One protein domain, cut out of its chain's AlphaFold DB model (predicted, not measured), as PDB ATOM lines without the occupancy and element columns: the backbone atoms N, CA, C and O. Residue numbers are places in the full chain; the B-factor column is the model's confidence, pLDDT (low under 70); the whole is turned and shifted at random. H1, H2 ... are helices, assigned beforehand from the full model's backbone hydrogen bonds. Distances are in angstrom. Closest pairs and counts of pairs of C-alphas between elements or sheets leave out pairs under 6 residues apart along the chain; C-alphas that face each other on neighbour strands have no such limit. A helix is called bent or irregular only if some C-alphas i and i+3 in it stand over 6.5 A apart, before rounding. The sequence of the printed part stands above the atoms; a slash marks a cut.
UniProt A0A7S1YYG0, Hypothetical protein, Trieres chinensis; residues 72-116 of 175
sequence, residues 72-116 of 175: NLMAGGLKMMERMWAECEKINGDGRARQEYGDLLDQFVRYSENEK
ATOM      1  N   ASN A  72     -80.504 -54.430 151.810       89.25
ATOM      2  CA  ASN A  72     -79.798 -53.193 151.459       89.25
ATOM      3  C   ASN A  72     -78.303 -53.213 151.851       89.25
ATOM      4  O   ASN A  72     -77.640 -52.177 151.810       89.25
ATOM      5  N   LEU A  73     -77.768 -54.373 152.266       87.62
ATOM      6  CA  LEU A  73     -76.388 -54.499 152.745       87.62
ATOM      7  C   LEU A  73     -75.375 -54.156 151.652       87.62
ATOM      8  O   LEU A  73     -74.437 -53.411 151.919       87.62
ATOM      9  N   MET A  74     -75.589 -54.632 150.421       86.19
ATOM     10  CA  MET A  74     -74.668 -54.361 149.313       86.19
ATOM     11  C   MET A  74     -74.679 -52.886 148.902       86.19
ATOM     12  O   MET A  74     -73.630 -52.257 148.829       86.19
ATOM     13  N   ALA A  75     -75.859 -52.293 148.707       88.44
ATOM     14  CA  ALA A  75     -75.959 -50.881 148.341       88.44
ATOM     15  C   ALA A  75     -75.394 -49.953 149.434       88.44
ATOM     16  O   ALA A  75     -74.785 -48.927 149.128       88.44
ATOM     17  N   GLY A  76     -75.559 -50.312 150.713       90.12
ATOM     18  CA  GLY A  76     -74.888 -49.636 151.824       90.12
ATOM     19  C   GLY A  76     -73.366 -49.815 151.795       90.12
ATOM     20  O   GLY A  76     -72.636 -48.844 151.992       90.12
ATOM     21  N   GLY A  77     -72.898 -51.028 151.491       89.50
ATOM     22  CA  GLY A  77     -71.484 -51.363 151.330       89.50
ATOM     23  C   GLY A  77     -70.810 -50.555 150.223       89.50
ATOM     24  O   GLY A  77     -69.795 -49.922 150.483       89.50
ATOM     25  N   LEU A  78     -71.411 -50.472 149.032       91.44
ATOM     26  CA  LEU A  78     -70.895 -49.675 147.906       91.44
ATOM     27  C   LEU A  78     -70.701 -48.202 148.287       91.44
ATOM     28  O   LEU A  78     -69.641 -47.632 148.052       91.44
ATOM     29  N   LYS A  79     -71.675 -47.600 148.981       93.44
ATOM     30  CA  LYS A  79     -71.548 -46.219 149.484       93.44
ATOM     31  C   LYS A  79     -70.426 -46.061 150.510       93.44
ATOM     32  O   LYS A  79     -69.791 -45.010 150.559       93.44
ATOM     33  N   MET A  80     -70.213 -47.064 151.359       91.88
ATOM     34  CA  MET A  80     -69.118 -47.066 152.329       91.88
ATOM     35  C   MET A  80     -67.759 -47.202 151.635       91.88
ATOM     36  O   MET A  80     -66.823 -46.515 152.028       91.88
ATOM     37  N   MET A  81     -67.666 -48.025 150.588       91.81
ATOM     38  CA  MET A  81     -66.441 -48.218 149.806       91.81
ATOM     39  C   MET A  81     -66.039 -46.951 149.044       91.81
ATOM     40  O   MET A  81     -64.881 -46.560 149.114       91.81
ATOM     41  N   GLU A  82     -66.980 -46.236 148.421       93.69
ATOM     42  CA  GLU A  82     -66.672 -44.946 147.775       93.69
ATOM     43  C   GLU A  82     -66.145 -43.905 148.773       93.69
ATOM     44  O   GLU A  82     -65.173 -43.200 148.502       93.69
ATOM     45  N   ARG A  83     -66.734 -43.843 149.976       95.44
ATOM     46  CA  ARG A  83     -66.227 -42.976 151.054       95.44
ATOM     47  C   ARG A  83     -64.833 -43.397 151.510       95.44
ATOM     48  O   ARG A  83     -63.990 -42.538 151.733       95.44
ATOM     49  N   MET A  84     -64.597 -44.700 151.646       94.62
ATOM     50  CA  MET A  84     -63.290 -45.243 152.008       94.62
ATOM     51  C   MET A  84     -62.228 -44.833 150.982       94.62
ATOM     52  O   MET A  84     -61.174 -44.357 151.389       94.62
ATOM     53  N   TRP A  85     -62.508 -44.949 149.679       95.19
ATOM     54  CA  TRP A  85     -61.565 -44.531 148.638       95.19
ATOM     55  C   TRP A  85     -61.217 -43.048 148.725       95.19
ATOM     56  O   TRP A  85     -60.035 -42.710 148.729       95.19
ATOM     57  N   ALA A  86     -62.225 -42.186 148.868       95.69
ATOM     58  CA  ALA A  86     -62.015 -40.746 149.005       95.69
ATOM     59  C   ALA A  86     -61.174 -40.389 150.247       95.69
ATOM     60  O   ALA A  86     -60.282 -39.546 150.174       95.69
ATOM     61  N   GLU A  87     -61.416 -41.045 151.388       96.31
ATOM     62  CA  GLU A  87     -60.624 -40.812 152.602       96.31
ATOM     63  C   GLU A  87     -59.195 -41.361 152.477       96.31
ATOM     64  O   GLU A  87     -58.256 -40.703 152.919       96.31
ATOM     65  N   CYS A  88     -58.994 -42.519 151.841       95.69
ATOM     66  CA  CYS A  88     -57.652 -43.040 151.568       95.69
ATOM     67  C   CYS A  88     -56.843 -42.088 150.680       95.69
ATOM     68  O   CYS A  88     -55.682 -41.823 150.986       95.69
ATOM     69  N   GLU A  89     -57.449 -41.553 149.617       95.75
ATOM     70  CA  GLU A  89     -56.795 -40.590 148.727       95.75
ATOM     71  C   GLU A  89     -56.418 -39.307 149.471       95.75
ATOM     72  O   GLU A  89     -55.296 -38.816 149.362       95.75
ATOM     73  N   LYS A  90     -57.317 -38.811 150.324       96.31
ATOM     74  CA  LYS A  90     -57.064 -37.643 151.170       96.31
ATOM     75  C   LYS A  90     -55.942 -37.866 152.189       96.31
ATOM     76  O   LYS A  90     -55.161 -36.949 152.426       96.31
ATOM     77  N   ILE A  91     -55.876 -39.042 152.818       95.00
ATOM     78  CA  ILE A  91     -54.858 -39.370 153.832       95.00
ATOM     79  C   ILE A  91     -53.483 -39.563 153.188       95.00
ATOM     80  O   ILE A  91     -52.487 -39.077 153.717       95.00
ATOM     81  N   ASN A  92     -53.429 -40.267 152.058       92.31
ATOM     82  CA  ASN A  92     -52.168 -40.618 151.405       92.31
ATOM     83  C   ASN A  92     -51.659 -39.521 150.459       92.31
ATOM     84  O   ASN A  92     -50.475 -39.497 150.135       92.31
ATOM     85  N   GLY A  93     -52.538 -38.617 150.013       94.88
ATOM     86  CA  GLY A  93     -52.234 -37.614 148.992       94.88
ATOM     87  C   GLY A  93     -52.092 -38.194 147.578       94.88
ATOM     88  O   GLY A  93     -51.659 -37.480 146.677       94.88
ATOM     89  N   ASP A  94     -52.425 -39.474 147.382       94.12
ATOM     90  CA  ASP A  94     -52.381 -40.186 146.105       94.12
ATOM     91  C   ASP A  94     -53.462 -41.288 146.022       94.12
ATOM     92  O   ASP A  94     -54.098 -41.658 147.009       94.12
ATOM     93  N   GLY A  95     -53.669 -41.841 144.823       92.06
ATOM     94  CA  GLY A  95     -54.629 -42.923 144.572       92.06
ATOM     95  C   GLY A  95     -54.096 -44.338 144.838       92.06
ATOM     96  O   GLY A  95     -54.692 -45.303 144.352       92.06
ATOM     97  N   ARG A  96     -52.974 -44.501 145.559       94.06
ATOM     98  CA  ARG A  96     -52.247 -45.783 145.656       94.06
ATOM     99  C   ARG A  96     -53.094 -46.922 146.201       94.06
ATOM    100  O   ARG A  96     -53.048 -48.026 145.671       94.06
ATOM    101  N   ALA A  97     -53.927 -46.650 147.205       93.56
ATOM    102  CA  ALA A  97     -54.808 -47.664 147.782       93.56
ATOM    103  C   ALA A  97     -55.732 -48.291 146.722       93.56
ATOM    104  O   ALA A  97     -55.905 -49.508 146.689       93.56
ATOM    105  N   ARG A  98     -56.290 -47.472 145.819       94.06
ATOM    106  CA  ARG A  98     -57.147 -47.954 144.729       94.06
ATOM    107  C   ARG A  98     -56.341 -48.676 143.652       94.06
ATOM    108  O   ARG A  98     -56.842 -49.641 143.092       94.06
ATOM    109  N   GLN A  99     -55.107 -48.249 143.386       94.06
ATOM    110  CA  GLN A  99     -54.212 -48.934 142.445       94.06
ATOM    111  C   GLN A  99     -53.819 -50.334 142.937       94.06
ATOM    112  O   GLN A  99     -53.793 -51.269 142.148       94.06
ATOM    113  N   GLU A 100     -53.546 -50.493 144.235       93.50
ATOM    114  CA  GLU A 100     -53.108 -51.770 144.814       93.50
ATOM    115  C   GLU A 100     -54.269 -52.733 145.118       93.50
ATOM    116  O   GLU A 100     -54.118 -53.943 144.972       93.50
ATOM    117  N   TYR A 101     -55.431 -52.218 145.545       93.56
ATOM    118  CA  TYR A 101     -56.548 -53.045 146.032       93.56
ATOM    119  C   TYR A 101     -57.819 -52.973 145.177       93.56
ATOM    120  O   TYR A 101     -58.750 -53.738 145.435       93.56
ATOM    121  N   GLY A 102     -57.886 -52.078 144.187       93.56
ATOM    122  CA  GLY A 102     -59.089 -51.838 143.385       93.56
ATOM    123  C   GLY A 102     -59.591 -53.098 142.690       93.56
ATOM    124  O   GLY A 102     -60.737 -53.488 142.897       93.56
ATOM    125  N   ASP A 103     -58.710 -53.800 141.975       93.19
ATOM    126  CA  ASP A 103     -59.068 -55.029 141.259       93.19
ATOM    127  C   ASP A 103     -59.560 -56.133 142.205       93.19
ATOM    128  O   ASP A 103     -60.534 -56.830 141.909       93.19
ATOM    129  N   LEU A 104     -58.919 -56.281 143.370       91.88
ATOM    130  CA  LEU A 104     -59.319 -57.267 144.376       91.88
ATOM    131  C   LEU A 104     -60.716 -56.952 144.933       91.88
ATOM    132  O   LEU A 104     -61.527 -57.855 145.148       91.88
ATOM    133  N   LEU A 105     -61.011 -55.671 145.154       92.50
ATOM    134  CA  LEU A 105     -62.303 -55.218 145.656       92.50
ATOM    135  C   LEU A 105     -63.403 -55.337 144.593       92.50
ATOM    136  O   LEU A 105     -64.488 -55.825 144.903       92.50
ATOM    137  N   ASP A 106     -63.111 -55.008 143.336       92.38
ATOM    138  CA  ASP A 106     -64.037 -55.182 142.214       92.38
ATOM    139  C   ASP A 106     -64.391 -56.660 141.996       92.38
ATOM    140  O   ASP A 106     -65.554 -57.000 141.757       92.38
ATOM    141  N   GLN A 107     -63.418 -57.568 142.132       92.00
ATOM    142  CA  GLN A 107     -63.672 -59.011 142.108       92.00
ATOM    143  C   GLN A 107     -64.607 -59.445 143.240       92.00
ATOM    144  O   GLN A 107     -65.554 -60.193 142.996       92.00
ATOM    145  N   PHE A 108     -64.393 -58.941 144.459       91.25
ATOM    146  CA  PHE A 108     -65.277 -59.224 145.590       91.25
ATOM    147  C   PHE A 108     -66.711 -58.724 145.351       91.25
ATOM    148  O   PHE A 108     -67.671 -59.442 145.650       91.25
ATOM    149  N   VAL A 109     -66.875 -57.526 144.776       91.50
ATOM    150  CA  VAL A 109     -68.195 -56.981 144.415       91.50
ATOM    151  C   VAL A 109     -68.889 -57.887 143.403       91.50
ATOM    152  O   VAL A 109     -70.008 -58.328 143.662       91.50
ATOM    153  N   ARG A 110     -68.204 -58.259 142.313       91.62
ATOM    154  CA  ARG A 110     -68.750 -59.164 141.286       91.62
ATOM    155  C   ARG A 110     -69.139 -60.524 141.859       91.62
ATOM    156  O   ARG A 110     -70.205 -61.042 141.538       91.62
ATOM    157  N   TYR A 111     -68.296 -61.105 142.713       90.31
ATOM    158  CA  TYR A 111     -68.606 -62.355 143.411       90.31
ATOM    159  C   TYR A 111     -69.910 -62.223 144.212       90.31
ATOM    160  O   TYR A 111     -70.837 -63.012 144.044       90.31
ATOM    161  N   SER A 112     -70.020 -61.172 145.025       88.81
ATOM    162  CA  SER A 112     -71.185 -60.946 145.883       88.81
ATOM    163  C   SER A 112     -72.471 -60.640 145.099       88.81
ATOM    164  O   SER A 112     -73.567 -61.043 145.503       88.81
ATOM    165  N   GLU A 113     -72.372 -59.971 143.949       89.38
ATOM    166  CA  GLU A 113     -73.500 -59.752 143.035       89.38
ATOM    167  C   GLU A 113     -74.000 -61.064 142.419       89.38
ATOM    168  O   GLU A 113     -75.212 -61.301 142.415       89.38
ATOM    169  N   ASN A 114     -73.080 -61.934 141.995       90.56
ATOM    170  CA  ASN A 114     -73.382 -63.217 141.357       90.56
ATOM    171  C   ASN A 114     -73.894 -64.294 142.325       90.56
ATOM    172  O   ASN A 114     -74.592 -65.218 141.901       90.56
ATOM    173  N   GLU A 115     -73.587 -64.185 143.618       88.94
ATOM    174  CA  GLU A 115     -74.107 -65.108 144.626       88.94
ATOM    175  C   GLU A 115     -75.638 -65.057 144.693       88.94
ATOM    176  O   GLU A 115     -76.231 -64.003 144.922       88.94
ATOM    177  N   LYS A 116     -76.318 -66.196 144.530       89.94
ATOM    178  CA  LYS A 116     -77.796 -66.225 144.528       89.94
ATOM    179  C   LYS A 116     -78.376 -65.758 145.864       89.94
ATOM    180  O   LYS A 116     -79.379 -65.047 145.892       89.94
TER     181      LYS A 116
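This is residues 72 to 116 of the 175 residues of the protein "Hypothetical protein" of Trieres chinensis (UniProt A0A7S1YYG0). A long helical hairpin: H1 runs out, the chain turns tightly, and H2 folds back beside it, with a kink near residue 103. The two helices touch near the turn, and a gap lies between them farther along. The printed part has 45 residues, with two named helices, H1 then H2, and no named strand; it is all helix, loose with a radius of gyration of the C-alphas of 11.7 A, and flat, spanning 39 by 20 by 6 A.

Find C-alpha 73 at (-76.388, -54.499, 152.745); from there H1, residues 73 to 92, runs 27.9 A. H2, residues 96 to 114, runs 27.7 A to C-alpha 114 at (-73.382, -63.217, 141.357). H2 is irregular: C-alphas 100 and 103 are 7.7 A apart, and its kink is 48 degrees.

Look at residues 85 to 89 of H1 and 96 to 98 of H2, where alone the two touch; the closest C-alphas, of Cys 88 and Ala 97, are 6.6 A apart. This helical hairpin has a shallow tilt of 5 degrees, opposite ways. Every O i to N i+4 pair is within hydrogen-bond range in H1, and 13 of 15 in H2.

The C-alphas farthest apart, of Gly 93 and Lys 116, are 38.6 A apart. The printed part has no cut, the link from H1 to H2 is tight, and no printed residue is under 70 in pLDDT.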